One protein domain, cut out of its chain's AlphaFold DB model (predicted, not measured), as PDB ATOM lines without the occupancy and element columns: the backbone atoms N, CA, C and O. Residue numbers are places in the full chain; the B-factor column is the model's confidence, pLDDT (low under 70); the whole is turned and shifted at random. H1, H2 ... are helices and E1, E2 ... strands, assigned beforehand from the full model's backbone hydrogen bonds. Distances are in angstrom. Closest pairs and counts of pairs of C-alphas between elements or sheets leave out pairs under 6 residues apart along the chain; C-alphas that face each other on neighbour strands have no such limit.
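This is residues 2 to 43, 87 to 116 and 268 to 363 of the 863 residues of an uncharacterized protein of Armatimonas rosea (UniProt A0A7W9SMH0). Helix H6 sits in the middle, between a twisted sheet of E2, E3, E1 and E8 and a smaller sheet of E7, E11 and E10, with H4 side by side with it. The ribbon E6 and E9 lies by both helices; H3, then H2 and H1, lie beyond the larger sheet, and the ribbon E4 and E5 at another edge. The printed part has 168 residues with six named helices and eleven named strands, in the order H1 H2 E1 H3 E2 E3 E4 E5 E6 H4 E7 H5 E8 E9 H6 E10 E11. Both larger sheets are mixed, both ribbons antiparallel, the class mixed, helices and strands; the whole is compact, radius of gyration of the C-alphas 15.6 A, spanning 44 by 37 by 33 A.

Find C-alpha 3 at (32.184, 9.299, -49.932), where H1 begins, residues 3 to 10. Go on to H2, 18 to 24; E1, 36 to 40; H3, 87 to 93; E2, 96 to 101, 16.0 A; E3, 104 to 109, 16.2 A; E4, 111 to 115; E5, 268 to 271; and E6, 289 to 291. Then come H4, 298 to 309, 16.4 A; E7, 313 to 315; H5, 317 to 320; E8, 324 to 326; E9, 331 to 333; H6, 334 to 344, 14.9 A; E10, 348 to 352; and E11, 355 to 359, ending at (9.524, 17.588, -42.843).

In the sheet E2, E3, E1, E8, look at hairpin E2 and E3, with N 99 and O 106 2.8 A apart; E1 is antiparallel to E3 (N 105 and O 39, 3.3 A) and parallel to E8 (N 38 and O 325, 2.9 A). H6 is on this sheet at a height of 8.5 A, closest at C-alphas 108 and 344, 5.5 A; H3 is on the opposite face, closest at C-alphas 91 and 97, 6.0 A: three layers, helices on both faces. H4 touches H6 at C-alphas 305 and 334, 5.6 A, a shallow tilt of 22 degrees, opposite ways; with E7, E11, E10 they make two layers, helices on one face. There N 314 and O 356 are 2.8 A apart, and in hairpin E10 and E11 N 350 and O 357 2.9 A. H5 only grazes that sheet. E3 runs on into E4 at 67 degrees; N 112 and O 270 of E5 are 2.8 A apart. N 290 of E6 and O 332 of E9 are 2.7 A apart. H2 and H3 only just touch, with 3 pairs of C-alphas within 8 A, the closest 18 and 87, 6.6 A; H1 is close to H2 but not clearly touching, C-alphas 9 and 24 at 7.8 A. Every O i to N i+4 pair is within hydrogen-bond range in H2, H4 and H6, 3 of 4 in H1, 1 of 3 in H3 with 2 of 4 O i to N i+3 pairs; H5 is too short for one.

The C-alphas farthest apart, Pro 14 and Asp 353, are 46.8 A apart; residues 11 to 16 stand free. Residues 44 to 86 and 117 to 267 are not printed, with gaps of 11.2 A and 6.3 A between C-alphas. The links H2 to E1 and E5 to E6 are long. Mean pLDDT of the printed part is 77.8; residues 2 to 43, 87 to 88, 113 to 116 and 268 are under 70.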
ATOM      1  N   LEU A   2      31.672   9.445 -54.192       27.94
ATOM      2  CA  LEU A   2      32.335  10.627 -53.583       27.94
ATOM      3  C   LEU A   2      32.523  10.563 -52.045       27.94
ATOM      4  O   LEU A   2      33.076  11.483 -51.448       27.94
ATOM      5  N   LEU A   3      32.097   9.474 -51.392       28.28
ATOM      6  CA  LEU A   3      32.184   9.299 -49.932       28.28
ATOM      7  C   LEU A   3      33.618   9.218 -49.346       28.28
ATOM      8  O   LEU A   3      33.807   9.721 -48.239       28.28
ATOM      9  N   PRO A   4      34.637   8.639 -50.020       30.38
ATOM     10  CA  PRO A   4      35.969   8.502 -49.418       30.38
ATOM     11  C   PRO A   4      36.699   9.842 -49.224       30.38
ATOM     12  O   PRO A   4      37.396  10.021 -48.231       30.38
ATOM     13  N   ALA A   5      36.493  10.817 -50.118       30.56
ATOM     14  CA  ALA A   5      37.144  12.130 -50.034       30.56
ATOM     15  C   ALA A   5      36.581  13.008 -48.895       30.56
ATOM     16  O   ALA A   5      37.325  13.750 -48.254       30.56
ATOM     17  N   LEU A   6      35.282  12.872 -48.590       33.16
ATOM     18  CA  LEU A   6      34.603  13.599 -47.511       33.16
ATOM     19  C   LEU A   6      35.059  13.125 -46.117       33.16
ATOM     20  O   LEU A   6      35.198  13.925 -45.196       33.16
ATOM     21  N   VAL A   7      35.336  11.825 -45.969       36.41
ATOM     22  CA  VAL A   7      35.809  11.232 -44.707       36.41
ATOM     23  C   VAL A   7      37.275  11.592 -44.441       36.41
ATOM     24  O   VAL A   7      37.634  11.876 -43.300       36.41
ATOM     25  N   VAL A   8      38.112  11.673 -45.480       32.34
ATOM     26  CA  VAL A   8      39.538  12.027 -45.340       32.34
ATOM     27  C   VAL A   8      39.742  13.505 -44.978       32.34
ATOM     28  O   VAL A   8      40.631  13.817 -44.189       32.34
ATOM     29  N   ALA A   9      38.893  14.419 -45.463       35.50
ATOM     30  CA  ALA A   9      38.990  15.845 -45.124       35.50
ATOM     31  C   ALA A   9      38.579  16.171 -43.670       35.50
ATOM     32  O   ALA A   9      39.049  17.164 -43.107       35.50
ATOM     33  N   ILE A  10      37.721  15.335 -43.067       38.72
ATOM     34  CA  ILE A  10      37.186  15.500 -41.703       38.72
ATOM     35  C   ILE A  10      38.029  14.737 -40.658       38.72
ATOM     36  O   ILE A  10      38.064  15.135 -39.496       38.72
ATOM     37  N   ALA A  11      38.746  13.676 -41.050       34.66
ATOM     38  CA  ALA A  11      39.477  12.792 -40.134       34.66
ATOM     39  C   ALA A  11      40.921  13.222 -39.779       34.66
ATOM     40  O   ALA A  11      41.589  12.502 -39.039       34.66
ATOM     41  N   GLN A  12      41.429  14.363 -40.262       31.78
ATOM     42  CA  GLN A  12      42.766  14.847 -39.874       31.78
ATOM     43  C   GLN A  12      42.729  15.815 -38.673       31.78
ATOM     44  O   GLN A  12      41.977  16.794 -38.714       31.78
ATOM     45  N   PRO A  13      43.556  15.610 -37.625       41.03
ATOM     46  CA  PRO A  13      43.673  16.556 -36.520       41.03
ATOM     47  C   PRO A  13      44.738  17.654 -36.772       41.03
ATOM     48  O   PRO A  13      45.738  17.378 -37.434       41.03
ATOM     49  N   PRO A  14      44.610  18.857 -36.169       51.50
ATOM     50  CA  PRO A  14      43.395  19.485 -35.678       51.50
ATOM     51  C   PRO A  14      43.035  20.702 -36.545       51.50
ATOM     52  O   PRO A  14      43.755  21.697 -36.621       51.50
ATOM     53  N   VAL A  15      41.861  20.661 -37.176       42.12
ATOM     54  CA  VAL A  15      41.246  21.876 -37.716       42.12
ATOM     55  C   VAL A  15      40.590  22.612 -36.546       42.12
ATOM     56  O   VAL A  15      39.430  22.381 -36.213       42.12
ATOM     57  N   ASN A  16      41.369  23.462 -35.878       46.09
ATOM     58  CA  ASN A  16      40.970  24.171 -34.656       46.09
ATOM     59  C   ASN A  16      39.937  25.291 -34.872       46.09
ATOM     60  O   ASN A  16      39.526  25.924 -33.902       46.09
ATOM     61  N   SER A  17      39.495  25.563 -36.104       56.53
ATOM     62  CA  SER A  17      38.559  26.658 -36.367       56.53
ATOM     63  C   SER A  17      37.373  26.233 -37.227       56.53
ATOM     64  O   SER A  17      37.481  25.479 -38.194       56.53
ATOM     65  N   LEU A  18      36.201  26.753 -36.861       53.62
ATOM     66  CA  LEU A  18      34.977  26.674 -37.654       53.62
ATOM     67  C   LEU A  18      35.177  27.257 -39.062       53.62
ATOM     68  O   LEU A  18      34.627  26.725 -40.019       53.62
ATOM     69  N   ALA A  19      36.016  28.291 -39.182       52.03
ATOM     70  CA  ALA A  19      36.386  28.919 -40.448       52.03
ATOM     71  C   ALA A  19      36.971  27.908 -41.445       52.03
ATOM     72  O   ALA A  19      36.478  27.795 -42.559       52.03
ATOM     73  N   ALA A  20      37.929  27.085 -41.013       54.41
ATOM     74  CA  ALA A  20      38.566  26.104 -41.886       54.41
ATOM     75  C   ALA A  20      37.648  24.916 -42.239       54.41
ATOM     76  O   ALA A  20      37.829  24.291 -43.281       54.41
ATOM     77  N   VAL A  21      36.636  24.613 -41.415       56.72
ATOM     78  CA  VAL A  21      35.571  23.660 -41.782       56.72
ATOM     79  C   VAL A  21      34.672  24.261 -42.866       56.72
ATOM     80  O   VAL A  21      34.387  23.590 -43.852       56.72
ATOM     81  N   LEU A  22      34.262  25.523 -42.720       55.56
ATOM     82  CA  LEU A  22      33.415  26.215 -43.697       55.56
ATOM     83  C   LEU A  22      34.138  26.443 -45.038       55.56
ATOM     84  O   LEU A  22      33.546  26.196 -46.088       55.56
ATOM     85  N   GLU A  23      35.421  26.813 -45.011       49.03
ATOM     86  CA  GLU A  23      36.270  26.964 -46.205       49.03
ATOM     87  C   GLU A  23      36.514  25.628 -46.921       49.03
ATOM     88  O   GLU A  23      36.347  25.538 -48.136       49.03
ATOM     89  N   ARG A  24      36.851  24.553 -46.187       48.72
ATOM     90  CA  ARG A  24      37.089  23.225 -46.790       48.72
ATOM     91  C   ARG A  24      35.834  22.596 -47.379       48.72
ATOM     92  O   ARG A  24      35.939  21.774 -48.287       48.72
ATOM     93  N   LEU A  25      34.655  22.944 -46.868       46.47
ATOM     94  CA  LEU A  25      33.404  22.371 -47.354       46.47
ATOM     95  C   LEU A  25      32.968  22.930 -48.717       46.47
ATOM     96  O   LEU A  25      32.068  22.327 -49.306       46.47
ATOM     97  N   TYR A  26      33.567  24.019 -49.239       46.03
ATOM     98  CA  TYR A  26      33.060  24.734 -50.432       46.03
ATOM     99  C   TYR A  26      31.524  24.830 -50.373       46.03
ATOM    100  O   TYR A  26      30.797  24.412 -51.280       46.03
ATOM    101  N   TRP A  27      31.014  25.211 -49.197       42.28
ATOM    102  CA  TRP A  27      29.618  24.996 -48.851       42.28
ATOM    103  C   TRP A  27      28.727  25.984 -49.599       42.28
ATOM    104  O   TRP A  27      28.558  27.129 -49.187       42.28
ATOM    105  N   ASN A  28      28.138  25.528 -50.705       42.78
ATOM    106  CA  ASN A  28      27.059  26.243 -51.366       42.78
ATOM    107  C   ASN A  28      25.736  25.927 -50.656       42.78
ATOM    108  O   ASN A  28      25.117  24.882 -50.881       42.78
ATOM    109  N   ALA A  29      25.325  26.856 -49.797       39.88
ATOM    110  CA  ALA A  29      24.086  26.819 -49.030       39.88
ATOM    111  C   ALA A  29      22.821  26.598 -49.873       39.88
ATOM    112  O   ALA A  29      21.887  25.952 -49.408       39.88
ATOM    113  N   GLY A  30      22.798  27.087 -51.118       39.06
ATOM    114  CA  GLY A  30      21.660  26.903 -52.021       39.06
ATOM    115  C   GLY A  30      21.526  25.481 -52.578       39.06
ATOM    116  O   GLY A  30      20.467  25.137 -53.084       39.06
ATOM    117  N   ALA A  31      22.573  24.650 -52.489       36.34
ATOM    118  CA  ALA A  31      22.635  23.342 -53.153       36.34
ATOM    119  C   ALA A  31      22.752  22.134 -52.205       36.34
ATOM    120  O   ALA A  31      22.545  21.005 -52.641       36.34
ATOM    121  N   ARG A  32      23.138  22.326 -50.935       44.41
ATOM    122  CA  ARG A  32      23.507  21.218 -50.024       44.41
ATOM    123  C   ARG A  32      22.648  21.101 -48.762       44.41
ATOM    124  O   ARG A  32      22.953  20.286 -47.893       44.41
ATOM    125  N   GLY A  33      21.565  21.876 -48.680       48.38
ATOM    126  CA  GLY A  33      20.746  21.991 -47.474       48.38
ATOM    127  C   GLY A  33      21.493  22.728 -46.355       48.38
ATOM    128  O   GLY A  33      22.532  23.330 -46.612       48.38
ATOM    129  N   PRO A  34      20.976  22.741 -45.123       52.41
ATOM    130  CA  PRO A  34      21.638  23.366 -43.981       52.41
ATOM    131  C   PRO A  34      22.572  22.396 -43.245       52.41
ATOM    132  O   PRO A  34      22.251  21.231 -43.019       52.41
ATOM    133  N   LEU A  35      23.739  22.906 -42.841       54.09
ATOM    134  CA  LEU A  35      24.704  22.195 -42.008       54.09
ATOM    135  C   LEU A  35      24.341  22.409 -40.536       54.09
ATOM    136  O   LEU A  35      24.595  23.480 -39.987       54.09
ATOM    137  N   LEU A  36      23.791  21.388 -39.879       59.59
ATOM    138  CA  LEU A  36      23.565  21.442 -38.438       59.59
ATOM    139  C   LEU A  36      24.873  21.123 -37.707       59.59
ATOM    140  O   LEU A  36      25.298  19.970 -37.662       59.59
ATOM    141  N   ILE A  37      25.502  22.139 -37.117       61.31
ATOM    142  CA  ILE A  37      26.597  21.940 -36.162       61.31
ATOM    143  C   ILE A  37      25.996  21.954 -34.770       61.31
ATOM    144  O   ILE A  37      25.500  22.991 -34.354       61.31
ATOM    145  N   VAL A  38      26.067  20.824 -34.074       56.59
ATOM    146  CA  VAL A  38      25.702  20.673 -32.667       56.59
ATOM    147  C   VAL A  38      26.984  20.706 -31.851       56.59
ATOM    148  O   VAL A  38      27.835  19.843 -32.032       56.59
ATOM    149  N   ALA A  39      27.129  21.675 -30.954       57.44
ATOM    150  CA  ALA A  39      28.203  21.677 -29.966       57.44
ATOM    151  C   ALA A  39      27.617  21.899 -28.559       57.44
ATOM    152  O   ALA A  39      26.947  22.923 -28.379       57.44
ATOM    153  N   PRO A  40      27.856  20.997 -27.580       52.44
ATOM    154  CA  PRO A  40      27.742  21.326 -26.171       52.44
ATOM    155  C   PRO A  40      28.705  22.475 -25.913       52.44
ATOM    156  O   PRO A  40      29.869  22.370 -26.299       52.44
ATOM    157  N   GLU A  41      28.167  23.574 -25.382       50.22
ATOM    158  CA  GLU A  41      28.848  24.830 -25.042       50.22
ATOM    159  C   GLU A  41      30.273  24.954 -25.607       50.22
ATOM    160  O   GLU A  41      31.255  24.533 -24.994       50.22
ATOM    161  N   LEU A  42      30.398  25.554 -26.797       44.00
ATOM    162  CA  LEU A  42      31.692  26.044 -27.260       44.00
ATOM    163  C   LEU A  42      32.171  27.094 -26.260       44.00
ATOM    164  O   LEU A  42      31.712  28.231 -26.311       44.00
ATOM    165  N   TYR A  43      33.047  26.653 -25.357       38.53
ATOM    166  CA  TYR A  43      33.980  27.419 -24.540       38.53
ATOM    167  C   TYR A  43      33.593  28.895 -24.412       38.53
ATOM    168  O   TYR A  43      34.025  29.729 -25.209       38.53
ATOM    169  N   PRO A  87      33.538  32.491 -33.838       64.25
ATOM    170  CA  PRO A  87      32.435  32.024 -34.682       64.25
ATOM    171  C   PRO A  87      31.283  33.023 -34.794       64.25
ATOM    172  O   PRO A  87      30.684  33.170 -35.854       64.25
ATOM    173  N   THR A  88      31.009  33.741 -33.705       66.75
ATOM    174  CA  THR A  88      29.941  34.740 -33.594       66.75
ATOM    175  C   THR A  88      30.173  35.947 -34.508       66.75
ATOM    176  O   THR A  88      29.212  36.587 -34.916       66.75
ATOM    177  N   VAL A  89      31.430  36.236 -34.863       72.06
ATOM    178  CA  VAL A  89      31.817  37.328 -35.769       72.06
ATOM    179  C   VAL A  89      31.861  36.846 -37.221       72.06
ATOM    180  O   VAL A  89      31.404  37.552 -38.114       72.06
ATOM    181  N   LEU A  90      32.346  35.624 -37.466       75.44
ATOM    182  CA  LEU A  90      32.490  35.087 -38.823       75.44
ATOM    183  C   LEU A  90      31.180  34.611 -39.450       75.44
ATOM    184  O   LEU A  90      30.923  34.900 -40.612       75.44
ATOM    185  N   LEU A  91      30.349  33.874 -38.710       79.19
ATOM    186  CA  LEU A  91      29.117  33.285 -39.247       79.19
ATOM    187  C   LEU A  91      28.165  34.322 -39.879       79.19
ATOM    188  O   LEU A  91      27.682  34.068 -40.986       79.19
ATOM    189  N   PRO A  92      27.950  35.509 -39.274       81.06
ATOM    190  CA  PRO A  92      27.229  36.614 -39.901       81.06
ATOM    191  C   PRO A  92      27.676  36.989 -41.314       81.06
ATOM    192  O   PRO A  92      26.818  37.296 -42.141       81.06
ATOM    193  N   LEU A  93      28.986  36.959 -41.587       73.88
ATOM    194  CA  LEU A  93      29.562  37.346 -42.880       73.88
ATOM    195  C   LEU A  93      29.163  36.374 -43.998       73.88
ATOM    196  O   LEU A  93      29.098  36.763 -45.158       73.88
ATOM    197  N   PHE A  94      28.818  35.135 -43.638       75.44
ATOM    198  CA  PHE A  94      28.308  34.108 -44.552       75.44
ATOM    199  C   PHE A  94      26.774  34.010 -44.541       75.44
ATOM    200  O   PHE A  94      26.203  33.031 -45.022       75.44
ATOM    201  N   GLY A  95      26.081  34.984 -43.940       81.69
ATOM    202  CA  GLY A  95      24.626  34.947 -43.794       81.69
ATOM    203  C   GLY A  95      24.134  33.856 -42.836       81.69
ATOM    204  O   GLY A  95      22.972  33.455 -42.923       81.69
ATOM    205  N   LEU A  96      24.992  33.377 -41.930       85.12
ATOM    206  CA  LEU A  96      24.670  32.379 -40.911       85.12
ATOM    207  C   LEU A  96      24.443  33.039 -39.538       85.12
ATOM    208  O   LEU A  96      24.912  34.143 -39.248       85.12
ATOM    209  N   GLN A  97      23.695  32.359 -38.679       86.88
ATOM    210  CA  GLN A  97      23.473  32.715 -37.282       86.88
ATOM    211  C   GLN A  97      23.618  31.482 -36.396       86.88
ATOM    212  O   GLN A  97      23.378  30.361 -36.839       86.88
ATOM    213  N   VAL A  98      24.004  31.710 -35.141       88.25
ATOM    214  CA  VAL A  98      24.004  30.682 -34.100       88.25
ATOM    215  C   VAL A  98      22.789  30.906 -33.215       88.25
ATOM    216  O   VAL A  98      22.707  31.931 -32.542       88.25
ATOM    217  N   THR A  99      21.883  29.940 -33.178       88.31
ATOM    218  CA  THR A  99      20.805  29.888 -32.188       88.31
ATOM    219  C   THR A  99      21.234  28.959 -31.060       88.31
ATOM    220  O   THR A  99      21.667  27.836 -31.313       88.31
ATOM    221  N   ARG A 100      21.138  29.414 -29.807       89.12
ATOM    222  CA  ARG A 100      21.402  28.572 -28.632       89.12
ATOM    223  C   ARG A 100      20.087  28.000 -28.104       89.12
ATOM    224  O   ARG A 100      19.162  28.759 -27.842       89.12
ATOM    225  N   LEU A 101      20.018  26.681 -27.953       88.56
ATOM    226  CA  LEU A 101      18.869  25.928 -27.453       88.56
ATOM    227  C   LEU A 101      19.354  24.995 -26.340       88.56
ATOM    228  O   LEU A 101      20.004  24.009 -26.652       88.56
ATOM    229  N   GLU A 102      19.097  25.319 -25.069       87.06
ATOM    230  CA  GLU A 102      19.381  24.475 -23.883       87.06
ATOM    231  C   GLU A 102      20.619  23.555 -24.010       87.06
ATOM    232  O   GLU A 102      20.518  22.332 -24.093       87.06
ATOM    233  N   GLY A 103      21.817  24.146 -24.069       82.69
ATOM    234  CA  GLY A 103      23.073  23.391 -24.177       82.69
ATOM    235  C   GLY A 103      23.472  22.974 -25.601       82.69
ATOM    236  O   GLY A 103      24.548  22.414 -25.781       82.69
ATOM    237  N   LEU A 104      22.674  23.295 -26.622       87.06
ATOM    238  CA  LEU A 104      23.016  23.182 -28.042       87.06
ATOM    239  C   LEU A 104      23.260  24.548 -28.658       87.06
ATOM    240  O   LEU A 104      22.460  25.466 -28.514       87.06
ATOM    241  N   SER A 105      24.329  24.663 -29.435       86.06
ATOM    242  CA  SER A 105      24.427  25.694 -30.469       86.06
ATOM    243  C   SER A 105      23.981  25.097 -31.796       86.06
ATOM    244  O   SER A 105      24.397  23.989 -32.109       86.06
ATOM    245  N   VAL A 106      23.153  25.815 -32.548       86.62
ATOM    246  CA  VAL A 106      22.631  25.433 -33.865       86.62
ATOM    247  C   VAL A 106      23.022  26.512 -34.859       86.62
ATOM    248  O   VAL A 106      22.674  27.675 -34.672       86.62
ATOM    249  N   VAL A 107      23.745  26.143 -35.914       85.88
ATOM    250  CA  VAL A 107      24.125  27.079 -36.980       85.88
ATOM    251  C   VAL A 107      23.107  26.991 -38.110       85.88
ATOM    252  O   VAL A 107      22.934  25.928 -38.696       85.88
ATOM    253  N   THR A 108      22.435  28.097 -38.425       85.06
ATOM    254  CA  THR A 108      21.458  28.175 -39.525       85.06
ATOM    255  C   THR A 108      21.710  29.388 -40.393       85.06
ATOM    256  O   THR A 108      22.435  30.296 -40.002       85.06
ATOM    257  N   HIS A 109      21.041  29.476 -41.538       82.88
ATOM    258  CA  HIS A 109      20.921  30.758 -42.224       82.88
ATOM    259  C   HIS A 109      20.205  31.780 -41.344       82.88
ATOM    260  O   HIS A 109      19.303  31.425 -40.588       82.88
ATOM    261  N   ARG A 110      20.600  33.053 -41.452       83.94
ATOM    262  CA  ARG A 110      19.903  34.203 -40.845       83.94
ATOM    263  C   ARG A 110      18.498  34.377 -41.391       83.94
ATOM    264  O   ARG A 110      17.639  34.964 -40.743       83.94
ATOM    265  N   ARG A 111      18.292  33.906 -42.612       81.06
ATOM    266  CA  ARG A 111      17.082  34.077 -43.391       81.06
ATOM    267  C   ARG A 111      16.580  32.708 -43.852       81.06
ATOM    268  O   ARG A 111      17.381  31.830 -44.166       81.06
ATOM    269  N   MET A 112      15.270  32.527 -43.852       76.75
ATOM    270  CA  MET A 112      14.578  31.347 -44.356       76.75
ATOM    271  C   MET A 112      13.587  31.768 -45.430       76.75
ATOM    272  O   MET A 112      12.975  32.834 -45.320       76.75
ATOM    273  N   GLN A 113      13.430  30.936 -46.453       68.94
ATOM    274  CA  GLN A 113      12.352  31.106 -47.415       68.94
ATOM    275  C   GLN A 113      11.075  30.516 -46.818       68.94
ATOM    276  O   GLN A 113      11.042  29.364 -46.388       68.94
ATOM    277  N   VAL A 114      10.035  31.336 -46.753       65.69
ATOM    278  CA  VAL A 114       8.705  30.940 -46.299       65.69
ATOM    279  C   VAL A 114       7.754  31.192 -47.443       65.69
ATOM    280  O   VAL A 114       7.691  32.320 -47.940       65.69
ATOM    281  N   THR A 115       7.020  30.158 -47.840       57.47
ATOM    282  CA  THR A 115       5.882  30.323 -48.736       57.47
ATOM    283  C   THR A 115       4.856  31.186 -48.000       57.47
ATOM    284  O   THR A 115       4.350  30.777 -46.958       57.47
ATOM    285  N   GLN A 116       4.615  32.409 -48.459       60.28
ATOM    286  CA  GLN A 116       3.468  33.185 -48.009       60.28
ATOM    287  C   GLN A 116       2.277  32.866 -48.911       60.28
ATOM    288  O   GLN A 116       2.467  32.673 -50.115       60.28
ATOM    289  N   THR A 268       8.718  34.433 -49.552       68.56
ATOM    290  CA  THR A 268       9.283  35.584 -48.846       68.56
ATOM    291  C   THR A 268      10.457  35.156 -47.990       68.56
ATOM    292  O   THR A 268      10.458  34.090 -47.368       68.56
ATOM    293  N   THR A 269      11.462  36.015 -47.914       73.25
ATOM    294  CA  THR A 269      12.611  35.769 -47.055       73.25
ATOM    295  C   THR A 269      12.339  36.351 -45.666       73.25
ATOM    296  O   THR A 269      12.290  37.566 -45.498       73.25
ATOM    297  N   ARG A 270      12.167  35.500 -44.650       80.00
ATOM    298  CA  ARG A 270      11.963  35.913 -43.248       80.00
ATOM    299  C   ARG A 270      13.196  35.593 -42.404       80.00
ATOM    300  O   ARG A 270      13.960  34.708 -42.780       80.00
ATOM    301  N   PRO A 271      13.427  36.267 -41.262       84.69
ATOM    302  CA  PRO A 271      14.432  35.815 -40.306       84.69
ATOM    303  C   PRO A 271      14.197  34.343 -39.959       84.69
ATOM    304  O   PRO A 271      13.056  33.959 -39.697       84.69
ATOM    305  N   ALA A 272      15.247  33.523 -39.980       80.25
ATOM    306  CA  ALA A 272      15.106  32.113 -39.651       80.25
ATOM    307  C   ALA A 272      14.692  31.986 -38.183       80.25
ATOM    308  O   ALA A 272      15.402  32.427 -37.276       80.25
ATOM    309  N   ARG A 273      13.509  31.416 -37.976       87.56
ATOM    310  CA  ARG A 273      12.910  31.133 -36.675       87.56
ATOM    311  C   ARG A 273      12.428  29.692 -36.695       87.56
ATOM    312  O   ARG A 273      12.150  29.152 -37.765       87.56
ATOM    313  N   LEU A 274      12.313  29.086 -35.518       86.31
ATOM    314  CA  LEU A 274      11.672  27.783 -35.392       86.31
ATOM    315  C   LEU A 274      10.254  27.878 -35.974       86.31
ATOM    316  O   LEU A 274       9.459  28.712 -35.531       86.31
ATOM    317  N   LYS A 275       9.960  27.067 -36.996       89.69
ATOM    318  CA  LYS A 275       8.603  26.968 -37.535       89.69
ATOM    319  C   LYS A 275       7.685  26.361 -36.470       89.69
ATOM    320  O   LYS A 275       8.160  25.553 -35.667       89.69
ATOM    321  N   PRO A 276       6.390  26.716 -36.448       91.44
ATOM    322  CA  PRO A 276       5.429  26.012 -35.610       91.44
ATOM    323  C   PRO A 276       5.525  24.501 -35.863       91.44
ATOM    324  O   PRO A 276       5.724  24.081 -37.002       91.44
ATOM    325  N   THR A 277       5.404  23.686 -34.815       93.56
ATOM    326  CA  THR A 277       5.394  22.218 -34.902       93.56
ATOM    327  C   THR A 277       4.155  21.662 -34.205       93.56
ATOM    328  O   THR A 277       3.689  22.214 -33.214       93.56
ATOM    329  N   GLN A 278       3.607  20.554 -34.711       96.00
ATOM    330  CA  GLN A 278       2.453  19.869 -34.102       96.00
ATOM    331  C   GLN A 278       2.861  18.881 -32.995       96.00
ATOM    332  O   GLN A 278       2.008  18.324 -32.302       96.00
ATOM    333  N   LEU A 279       4.165  18.659 -32.830       96.56
ATOM    334  CA  LEU A 279       4.762  18.039 -31.656       96.56
ATOM    335  C   LEU A 279       5.532  19.119 -30.899       96.56
ATOM    336  O   LEU A 279       6.516  19.641 -31.426       96.56
ATOM    337  N   ASP A 280       5.065  19.463 -29.701       96.75
ATOM    338  CA  ASP A 280       5.717  20.448 -28.839       96.75
ATOM    339  C   ASP A 280       7.066  19.898 -28.337       96.75
ATOM    340  O   ASP A 280       7.070  18.883 -27.631       96.75
ATOM    341  N   PRO A 281       8.211  20.534 -28.659       95.75
ATOM    342  CA  PRO A 281       9.517  20.107 -28.159       95.75
ATOM    343  C   PRO A 281       9.639  20.154 -26.631       95.75
ATOM    344  O   PRO A 281      10.489  19.463 -26.072       95.75
ATOM    345  N   ALA A 282       8.801  20.942 -25.949       96.38
ATOM    346  CA  ALA A 282       8.741  20.993 -24.495       96.38
ATOM    347  C   ALA A 282       7.884  19.873 -23.879       96.38
ATOM    348  O   ALA A 282       7.879  19.734 -22.655       96.38
ATOM    349  N   SER A 283       7.216  19.046 -24.688       97.38
ATOM    350  CA  SER A 283       6.378  17.945 -24.209       97.38
ATOM    351  C   SER A 283       7.165  16.948 -23.343       97.38
ATOM    352  O   SER A 283       8.241  16.509 -23.758       97.38
ATOM    353  N   PRO A 284       6.607  16.480 -22.207       97.75
ATOM    354  CA  PRO A 284       7.232  15.442 -21.381       97.75
ATOM    355  C   PRO A 284       7.513  14.130 -22.130       97.75
ATOM    356  O   PRO A 284       8.417  13.376 -21.780       97.75
ATOM    357  N   ALA A 285       6.775  13.858 -23.216       97.31
ATOM    358  CA  ALA A 285       7.021  12.701 -24.077       97.31
ATOM    359  C   ALA A 285       8.413  12.724 -24.746       97.31
ATOM    360  O   ALA A 285       8.880  11.698 -25.239       97.31
ATOM    361  N   LEU A 286       9.080  13.883 -24.761       98.06
ATOM    362  CA  LEU A 286      10.402  14.110 -25.338       98.06
ATOM    363  C   LEU A 286      11.496  14.339 -24.276       98.06
ATOM    364  O   LEU A 286      12.582  14.816 -24.608       98.06
ATOM    365  N   ASP A 287      11.247  13.979 -23.012       98.12
ATOM    366  CA  ASP A 287      12.218  14.126 -21.913       98.12
ATOM    367  C   ASP A 287      13.368  13.117 -21.972       98.12
ATOM    368  O   ASP A 287      14.414  13.325 -21.356       98.12
ATOM    369  N   ALA A 288      13.192  12.033 -22.734       97.94
ATOM    370  CA  ALA A 288      14.179  10.970 -22.827       97.94
ATOM    371  C   ALA A 288      15.542  11.515 -23.311       97.94
ATOM    372  O   ALA A 288      15.599  12.228 -24.319       97.94
ATOM    373  N   PRO A 289      16.648  11.181 -22.627       97.38
ATOM    374  CA  PRO A 289      17.977  11.598 -23.044       97.38
ATOM    375  C   PRO A 289      18.425  10.799 -24.280       97.38
ATOM    376  O   PRO A 289      18.288   9.577 -24.328       97.38
ATOM    377  N   ILE A 290      18.984  11.485 -25.277       96.12
ATOM    378  CA  ILE A 290      19.555  10.893 -26.488       96.12
ATOM    379  C   ILE A 290      21.047  11.193 -26.599       96.12
ATOM    380  O   ILE A 290      21.489  12.327 -26.412       96.12
ATOM    381  N   LEU A 291      21.822  10.167 -26.943       94.19
ATOM    382  CA  LEU A 291      23.240  10.313 -27.248       94.19
ATOM    383  C   LEU A 291      23.406  10.915 -28.640       94.19
ATOM    384  O   LEU A 291      22.830  10.418 -29.613       94.19
ATOM    385  N   LEU A 292      24.232  11.950 -28.745       92.75
ATOM    386  CA  LEU A 292      24.528  12.611 -30.018       92.75
ATOM    387  C   LEU A 292      25.733  11.991 -30.737       92.75
ATOM    388  O   LEU A 292      25.858  12.098 -31.957       92.75
ATOM    389  N   ASP A 293      26.592  11.299 -29.992       90.50
ATOM    390  CA  ASP A 293      27.867  10.773 -30.471       90.50
ATOM    391  C   ASP A 293      27.705   9.889 -31.717       90.50
ATOM    392  O   ASP A 293      26.878   8.971 -31.777       90.50
ATOM    393  N   GLY A 294      28.514  10.176 -32.736       90.44
ATOM    394  CA  GLY A 294      28.579   9.393 -33.970       90.44
ATOM    395  C   GLY A 294      27.400   9.563 -34.930       90.44
ATOM    396  O   GLY A 294      27.419   8.914 -35.971       90.44
ATOM    397  N   ALA A 295      26.406  10.403 -34.619       93.62
ATOM    398  CA  ALA A 295      25.345  10.719 -35.569       93.62
ATOM    399  C   ALA A 295      25.880  11.600 -36.708       93.62
ATOM    400  O   ALA A 295      26.561  12.599 -36.464       93.62
ATOM    401  N   LYS A 296      25.578  11.220 -37.949       93.38
ATOM    402  CA  LYS A 296      26.062  11.876 -39.173       93.38
ATOM    403  C   LYS A 296      24.955  12.526 -39.981       93.38
ATOM    404  O   LYS A 296      25.247  13.348 -40.847       93.38
ATOM    405  N   THR A 297      23.707  12.144 -39.740       94.88
ATOM    406  CA  THR A 297      22.562  12.625 -40.510       94.88
ATOM    407  C   THR A 297      21.392  12.989 -39.611       94.88
ATOM    408  O   THR A 297      21.280  12.529 -38.470       94.88
ATOM    409  N   VAL A 298      20.492  13.818 -40.140       94.38
ATOM    410  CA  VAL A 298      19.232  14.165 -39.473       94.38
ATOM    411  C   VAL A 298      18.401  12.905 -39.237       94.38
ATOM    412  O   VAL A 298      17.895  12.714 -38.134       94.38
ATOM    413  N   GLY A 299      18.320  12.006 -40.224       95.31
ATOM    414  CA  GLY A 299      17.576  10.752 -40.111       95.31
ATOM    415  C   GLY A 299      18.071   9.854 -38.972       95.31
ATOM    416  O   GLY A 299      17.256   9.292 -38.242       95.31
ATOM    417  N   GLU A 300      19.388   9.768 -38.754       95.94
ATOM    418  CA  GLU A 300      19.959   9.018 -37.626       95.94
ATOM    419  C   GLU A 300      19.554   9.612 -36.271       95.94
ATOM    420  O   GLU A 300      19.166   8.868 -35.368       95.94
ATOM    421  N   LEU A 301      19.608  10.940 -36.115       96.19
ATOM    422  CA  LEU A 301      19.187  11.597 -34.873       96.19
ATOM    423  C   LEU A 301      17.684  11.454 -34.628       96.19
ATOM    424  O   LEU A 301      17.280  11.159 -33.504       96.19
ATOM    425  N   VAL A 302      16.858  11.600 -35.666       97.12
ATOM    426  CA  VAL A 302      15.410  11.373 -35.566       97.12
ATOM    427  C   VAL A 302      15.110   9.924 -35.176       97.12
ATOM    428  O   VAL A 302      14.287   9.696 -34.292       97.12
ATOM    429  N   GLY A 303      15.821   8.950 -35.750       96.94
ATOM    430  CA  GLY A 303      15.706   7.541 -35.366       96.94
ATOM    431  C   GLY A 303      16.054   7.297 -33.893       96.94
ATOM    432  O   GLY A 303      15.330   6.583 -33.199       96.94
ATOM    433  N   ARG A 304      17.108   7.946 -33.376       97.50
ATOM    434  CA  ARG A 304      17.472   7.888 -31.947       97.50
ATOM    435  C   ARG A 304      16.406   8.521 -31.051       97.50
ATOM    436  O   ARG A 304      16.086   7.949 -30.012       97.50
ATOM    437  N   ILE A 305      15.829   9.657 -31.456       97.62
ATOM    438  CA  ILE A 305      14.701  10.293 -30.754       97.62
ATOM    439  C   ILE A 305      13.512   9.334 -30.699       97.62
ATOM    440  O   ILE A 305      12.989   9.083 -29.613       97.62
ATOM    441  N   ALA A 306      13.113   8.763 -31.838       97.62
ATOM    442  CA  ALA A 306      12.004   7.815 -31.921       97.62
ATOM    443  C   ALA A 306      12.227   6.603 -31.002       97.62
ATOM    444  O   ALA A 306      11.339   6.223 -30.239       97.62
ATOM    445  N   GLN A 307      13.438   6.039 -31.004       97.62
ATOM    446  CA  GLN A 307      13.797   4.904 -30.154       97.62
ATOM    447  C   GLN A 307      13.751   5.246 -28.656       97.62
ATOM    448  O   GLN A 307      13.183   4.481 -27.877       97.62
ATOM    449  N   ALA A 308      14.332   6.378 -28.245       97.81
ATOM    450  CA  ALA A 308      14.414   6.768 -26.837       97.81
ATOM    451  C   ALA A 308      13.049   7.158 -26.250       97.81
ATOM    452  O   ALA A 308      12.742   6.827 -25.107       97.81
ATOM    453  N   THR A 309      12.219   7.834 -27.044       97.69
ATOM    454  CA  THR A 309      10.913   8.367 -26.617       97.69
ATOM    455  C   THR A 309       9.762   7.394 -26.854       97.69
ATOM    456  O   THR A 309       8.673   7.582 -26.319       97.69
ATOM    457  N   ARG A 310       9.984   6.346 -27.662       97.19
ATOM    458  CA  ARG A 310       8.957   5.419 -28.175       97.19
ATOM    459  C   ARG A 310       7.842   6.105 -28.970       97.19
ATOM    460  O   ARG A 310       6.806   5.495 -29.230       97.19
ATOM    461  N   LEU A 311       8.044   7.357 -29.375       97.38
ATOM    462  CA  LEU A 311       7.155   8.029 -30.308       97.38
ATOM    463  C   LEU A 311       7.352   7.442 -31.703       97.38
ATOM    464  O   LEU A 311       8.472   7.155 -32.129       97.38
ATOM    465  N   ARG A 312       6.256   7.314 -32.454       96.75
ATOM    466  CA  ARG A 312       6.322   6.968 -33.876       96.75
ATOM    467  C   ARG A 312       6.739   8.216 -34.648       96.75
ATOM    468  O   ARG A 312       5.889   8.921 -35.172       96.75
ATOM    469  N   LEU A 313       8.030   8.521 -34.652       96.81
ATOM    470  CA  LEU A 313       8.607   9.684 -35.319       96.81
ATOM    471  C   LEU A 313       9.431   9.230 -36.532       96.81
ATOM    472  O   LEU A 313      10.331   8.405 -36.401       96.81
ATOM    473  N   LEU A 314       9.116   9.776 -37.704       96.31
ATOM    474  CA  LEU A 314       9.840   9.581 -38.956       96.31
ATOM    475  C   LEU A 314      10.469  10.893 -39.423       96.31
ATOM    476  O   LEU A 314      10.110  11.980 -38.968       96.31
ATOM    477  N   CYS A 315      11.406  10.780 -40.354       95.25
ATOM    478  CA  CYS A 315      12.052  11.906 -41.008       95.25
ATOM    479  C   CYS A 315      11.802  11.802 -42.509       95.25
ATOM    480  O   CYS A 315      12.041  10.739 -43.080       95.25
ATOM    481  N   ASP A 316      11.318  12.875 -43.131       90.75
ATOM    482  CA  ASP A 316      11.125  12.933 -44.577       90.75
ATOM    483  C   ASP A 316      12.462  12.667 -45.283       90.75
ATOM    484  O   ASP A 316      13.496  13.237 -44.927       90.75
ATOM    485  N   LYS A 317      12.463  11.777 -46.276       87.69
ATOM    486  CA  LYS A 317      13.661  11.293 -46.969       87.69
ATOM    487  C   LYS A 317      14.496  12.429 -47.558       87.69
ATOM    488  O   LYS A 317      15.721  12.310 -47.577       87.69
ATOM    489  N   ARG A 318      13.863  13.530 -47.984       83.94
ATOM    490  CA  ARG A 318      14.539  14.717 -48.536       83.94
ATOM    491  C   ARG A 318      15.428  15.401 -47.499       83.94
ATOM    492  O   ARG A 318      16.484  15.919 -47.846       83.94
ATOM    493  N   VAL A 319      15.029  15.370 -46.225       88.81
ATOM    494  CA  VAL A 319      15.798  15.959 -45.116       88.81
ATOM    495  C   VAL A 319      16.564  14.918 -44.302       88.81
ATOM    496  O   VAL A 319      17.535  15.263 -43.634       88.81
ATOM    497  N   ALA A 320      16.197  13.638 -44.381       92.00
ATOM    498  CA  ALA A 320      16.829  12.561 -43.626       92.00
ATOM    499  C   ALA A 320      18.323  12.413 -43.946       92.00
ATOM    500  O   ALA A 320      19.111  12.110 -43.050       92.00
ATOM    501  N   SER A 321      18.725  12.662 -45.197       89.12
ATOM    502  CA  SER A 321      20.127  12.622 -45.631       89.12
ATOM    503  C   SER A 321      20.922  13.893 -45.325       89.12
ATOM    504  O   SER A 321      22.125  13.914 -45.588       89.12
ATOM    505  N   CYS A 322      20.294  14.950 -44.794       87.62
ATOM    506  CA  CYS A 322      21.007  16.172 -44.428       87.62
ATOM    507  C   CYS A 322      22.094  15.851 -43.402       87.62
ATOM    508  O   CYS A 322      21.843  15.184 -42.394       87.62
ATOM    509  N   ALA A 323      23.312  16.316 -43.680       88.19
ATOM    510  CA  ALA A 323      24.466  16.047 -42.840       88.19
ATOM    511  C   ALA A 323      24.358  16.788 -41.502       88.19
ATOM    512  O   ALA A 323      24.014  17.970 -41.447       88.19
ATOM    513  N   VAL A 324      24.719  16.095 -40.427       88.69
ATOM    514  CA  VAL A 324      24.823  16.650 -39.079       88.69
ATOM    515  C   VAL A 324      26.259  16.505 -38.606       88.69
ATOM    516  O   VAL A 324      26.872  15.444 -38.728       88.69
ATOM    517  N   VAL A 325      26.799  17.586 -38.055       86.19
ATOM    518  CA  VAL A 325      28.121  17.613 -37.436       86.19
ATOM    519  C   VAL A 325      27.934  17.794 -35.941       86.19
ATOM    520  O   VAL A 325      27.669  18.890 -35.457       86.19
ATOM    521  N   VAL A 326      28.102  16.708 -35.199       84.50
ATOM    522  CA  VAL A 326      28.132  16.737 -33.737       84.50
ATOM    523  C   VAL A 326      29.578  16.940 -33.283       84.50
ATOM    524  O   VAL A 326      30.455  16.132 -33.581       84.50
ATOM    525  N   LYS A 327      29.844  18.034 -32.574       81.12
ATOM    526  CA  LYS A 327      31.092  18.293 -31.850       81.12
ATOM    527  C   LYS A 327      30.822  18.127 -30.364       81.12
ATOM    528  O   LYS A 327      29.818  18.626 -29.902       81.12
ATOM    529  N   GLY A 328      31.722  17.489 -29.622       75.25
ATOM    530  CA  GLY A 328      31.539  17.215 -28.191       75.25
ATOM    531  C   GLY A 328      30.879  15.863 -27.917       75.25
ATOM    532  O   GLY A 328      30.383  15.212 -28.832       75.25
ATOM    533  N   ARG A 329      30.947  15.424 -26.657       77.75
ATOM    534  CA  ARG A 329      30.319  14.188 -26.179       77.75
ATOM    535  C   ARG A 329      29.205  14.535 -25.214       77.75
ATOM    536  O   ARG A 329      29.378  15.441 -24.400       77.75
ATOM    537  N   GLY A 330      28.095  13.813 -25.272       84.69
ATOM    538  CA  GLY A 330      27.035  13.997 -24.290       84.69
ATOM    539  C   GLY A 330      25.683  13.449 -24.707       84.69
ATOM    540  O   GLY A 330      25.434  13.107 -25.867       84.69
ATOM    541  N   SER A 331      24.805  13.387 -23.712       91.44
ATOM    542  CA  SER A 331      23.393  13.105 -23.905       91.44
ATOM    543  C   SER A 331      22.591  14.378 -23.678       91.44
ATOM    544  O   SER A 331      22.871  15.116 -22.738       91.44
ATOM    545  N   LEU A 332      21.580  14.611 -24.507       94.25
ATOM    546  CA  LEU A 332      20.658  15.735 -24.354       94.25
ATOM    547  C   LEU A 332      19.218  15.270 -24.425       94.25
ATOM    548  O   LEU A 332      18.931  14.211 -24.974       94.25
ATOM    549  N   ARG A 333      18.306  16.076 -23.891       96.88
ATOM    550  CA  ARG A 333      16.870  15.825 -23.979       96.88
ATOM    551  C   ARG A 333      16.429  15.732 -25.445       96.88
ATOM    552  O   ARG A 333      16.778  16.593 -26.255       96.88
ATOM    553  N   ALA A 334      15.642  14.711 -25.783       97.19
ATOM    554  CA  ALA A 334      15.158  14.485 -27.144       97.19
ATOM    555  C   ALA A 334      14.407  15.700 -27.710       97.19
ATOM    556  O   ALA A 334      14.584  16.032 -28.879       97.19
ATOM    557  N   GLY A 335      13.631  16.395 -26.875       97.19
ATOM    558  CA  GLY A 335      12.902  17.611 -27.245       97.19
ATOM    559  C   GLY A 335      13.819  18.746 -27.689       97.19
ATOM    560  O   GLY A 335      13.618  19.326 -28.755       97.19
ATOM    561  N   THR A 336      14.893  18.992 -26.939       95.75
ATOM    562  CA  THR A 336      15.909  20.000 -27.269       95.75
ATOM    563  C   THR A 336      16.597  19.682 -28.597       95.75
ATOM    564  O   THR A 336      16.779  20.564 -29.438       95.75
ATOM    565  N   VAL A 337      16.927  18.408 -28.839       95.88
ATOM    566  CA  VAL A 337      17.541  17.983 -30.106       95.88
ATOM    567  C   VAL A 337      16.548  18.073 -31.264       95.88
ATOM    568  O   VAL A 337      16.920  18.525 -32.343       95.88
ATOM    569  N   LEU A 338      15.281  17.709 -31.057       96.69
ATOM    570  CA  LEU A 338      14.243  17.837 -32.077       96.69
ATOM    571  C   LEU A 338      14.017  19.303 -32.468       96.69
ATOM    572  O   LEU A 338      13.988  19.613 -33.655       96.69
ATOM    573  N   ALA A 339      13.939  20.215 -31.493       95.31
ATOM    574  CA  ALA A 339      13.856  21.655 -31.743       95.31
ATOM    575  C   ALA A 339      15.075  22.167 -32.525       95.31
ATOM    576  O   ALA A 339      14.925  22.947 -33.468       95.31
ATOM    577  N   ALA A 340      16.274  21.694 -32.173       93.88
ATOM    578  CA  ALA A 340      17.505  22.024 -32.881       93.88
ATOM    579  C   ALA A 340      17.498  21.530 -34.332       93.88
ATOM    580  O   ALA A 340      17.908  22.275 -35.223       93.88
ATOM    581  N   LEU A 341      16.992  20.320 -34.585       94.75
ATOM    582  CA  LEU A 341      16.833  19.781 -35.933       94.75
ATOM    583  C   LEU A 341      15.823  20.600 -36.734       94.75
ATOM    584  O   LEU A 341      16.170  21.048 -37.821       94.75
ATOM    585  N   CYS A 342      14.630  20.866 -36.189       94.56
ATOM    586  CA  CYS A 342      13.611  21.703 -36.832       94.56
ATOM    587  C   CYS A 342      14.160  23.088 -37.184       94.56
ATOM    588  O   CYS A 342      14.005  23.553 -38.309       94.56
ATOM    589  N   HIS A 343      14.863  23.737 -36.255       91.69
ATOM    590  CA  HIS A 343      15.470  25.034 -36.520       91.69
ATOM    591  C   HIS A 343      16.573  24.926 -37.583       91.69
ATOM    592  O   HIS A 343      16.617  25.742 -38.503       91.69
ATOM    593  N   GLY A 344      17.447  23.920 -37.467       90.69
ATOM    594  CA  GLY A 344      18.571  23.659 -38.362       90.69
ATOM    595  C   GLY A 344      18.133  23.466 -39.804       90.69
ATOM    596  O   GLY A 344      18.622  24.161 -40.691       90.69
ATOM    597  N   ILE A 345      17.164  22.576 -40.020       90.06
ATOM    598  CA  ILE A 345      16.629  22.267 -41.349       90.06
ATOM    599  C   ILE A 345      15.558  23.243 -41.833       90.06
ATOM    600  O   ILE A 345      15.028  23.058 -42.922       90.06
ATOM    601  N   GLN A 346      15.233  24.262 -41.027       90.44
ATOM    602  CA  GLN A 346      14.077  25.141 -41.238       90.44
ATOM    603  C   GLN A 346      12.784  24.336 -41.459       90.44
ATOM    604  O   GLN A 346      11.929  24.706 -42.261       90.44
ATOM    605  N   GLY A 347      12.682  23.207 -40.760       91.56
ATOM    606  CA  GLY A 347      11.604  22.241 -40.866       91.56
ATOM    607  C   GLY A 347      10.609  22.340 -39.724       91.56
ATOM    608  O   GLY A 347      10.753  23.139 -38.794       91.56
ATOM    609  N   ALA A 348       9.604  21.480 -39.795       94.88
ATOM    610  CA  ALA A 348       8.584  21.326 -38.780       94.88
ATOM    611  C   ALA A 348       8.223  19.851 -38.583       94.88
ATOM    612  O   ALA A 348       8.422  19.014 -39.464       94.88
ATOM    613  N   VAL A 349       7.665  19.535 -37.414       95.75
ATOM    614  CA  VAL A 349       7.095  18.213 -37.147       95.75
ATOM    615  C   VAL A 349       5.598  18.258 -37.414       95.75
ATOM    616  O   VAL A 349       4.854  18.909 -36.674       95.75
ATOM    617  N   ARG A 350       5.169  17.545 -38.454       93.31
ATOM    618  CA  ARG A 350       3.767  17.303 -38.801       93.31
ATOM    619  C   ARG A 350       3.268  16.051 -38.086       93.31
ATOM    620  O   ARG A 350       3.976  15.052 -37.997       93.31
ATOM    621  N   ARG A 351       2.047  16.085 -37.570       92.19
ATOM    622  CA  ARG A 351       1.340  14.956 -36.972       92.19
ATOM    623  C   ARG A 351       0.412  14.345 -38.019       92.19
ATOM    624  O   ARG A 351      -0.521  14.983 -38.489       92.19
ATOM    625  N   LEU A 352       0.648  13.081 -38.329       85.62
ATOM    626  CA  LEU A 352      -0.144  12.248 -39.222       85.62
ATOM    627  C   LEU A 352      -0.746  11.112 -38.390       85.62
ATOM    628  O   LEU A 352      -0.180  10.031 -38.272       85.62
ATOM    629  N   ASP A 353      -1.898  11.367 -37.771       86.25
ATOM    630  CA  ASP A 353      -2.533  10.440 -36.820       86.25
ATOM    631  C   ASP A 353      -1.751  10.262 -35.503       86.25
ATOM    632  O   ASP A 353      -1.610  11.201 -34.711       86.25
ATOM    633  N   ASN A 354      -1.249   9.054 -35.256       89.50
ATOM    634  CA  ASN A 354      -0.338   8.699 -34.177       89.50
ATOM    635  C   ASN A 354       1.127   8.611 -34.644       89.50
ATOM    636  O   ASN A 354       1.971   8.127 -33.891       89.50
ATOM    637  N   LEU A 355       1.417   9.038 -35.876       93.12
ATOM    638  CA  LEU A 355       2.753   9.184 -36.443       93.12
ATOM    639  C   LEU A 355       3.126  10.671 -36.486       93.12
ATOM    640  O   LEU A 355       2.302  11.522 -36.801       93.12
ATOM    641  N   TYR A 356       4.381  10.986 -36.204       95.69
ATOM    642  CA  TYR A 356       4.976  12.301 -36.392       95.69
ATOM    643  C   TYR A 356       6.001  12.225 -37.525       95.69
ATOM    644  O   TYR A 356       6.738  11.246 -37.626       95.69
ATOM    645  N   LEU A 357       6.062  13.245 -38.370       94.62
ATOM    646  CA  LEU A 357       6.980  13.349 -39.499       94.62
ATOM    647  C   LEU A 357       7.737  14.672 -39.405       94.62
ATOM    648  O   LEU A 357       7.126  15.737 -39.471       94.62
ATOM    649  N   LEU A 358       9.061  14.616 -39.267       95.88
ATOM    650  CA  LEU A 358       9.921  15.779 -39.462       95.88
ATOM    651  C   LEU A 358      10.065  16.042 -40.966       95.88
ATOM    652  O   LEU A 358      10.666  15.234 -41.672       95.88
ATOM    653  N   THR A 359       9.536  17.165 -41.434       92.94
ATOM    654  CA  THR A 359       9.524  17.588 -42.843       92.94
ATOM    655  C   THR A 359       9.896  19.076 -42.951       92.94
ATOM    656  O   THR A 359      10.203  19.719 -41.945       92.94
ATOM    657  N   SER A 360       9.929  19.643 -44.156       86.75
ATOM    658  CA  SER A 360      10.253  21.055 -44.382       86.75
ATOM    659  C   SER A 360       9.181  22.020 -43.868       86.75
ATOM    660  O   SER A 360       9.494  23.180 -43.605       86.75
ATOM    661  N   ASP A 361       7.924  21.585 -43.739       86.12
ATOM    662  CA  ASP A 361       6.818  22.439 -43.291       86.12
ATOM    663  C   ASP A 361       5.669  21.641 -42.648       86.12
ATOM    664  O   ASP A 361       5.543  20.444 -42.882       86.12
ATOM    665  N   ILE A 362       4.820  22.288 -41.837       86.25
ATOM    666  CA  ILE A 362       3.579  21.649 -41.357       86.25
ATOM    667  C   ILE A 362       2.645  21.407 -42.538       86.25
ATOM    668  O   ILE A 362       1.985  20.374 -42.581       86.25
ATOM    669  N   GLN A 363       2.588  22.350 -43.475       82.19
ATOM    670  CA  GLN A 363       1.718  22.232 -44.633       82.19
ATOM    671  C   GLN A 363       2.368  21.365 -45.711       82.19
ATOM    672  O   GLN A 363       3.567  21.478 -45.979       82.19
TER     673      GLN A 363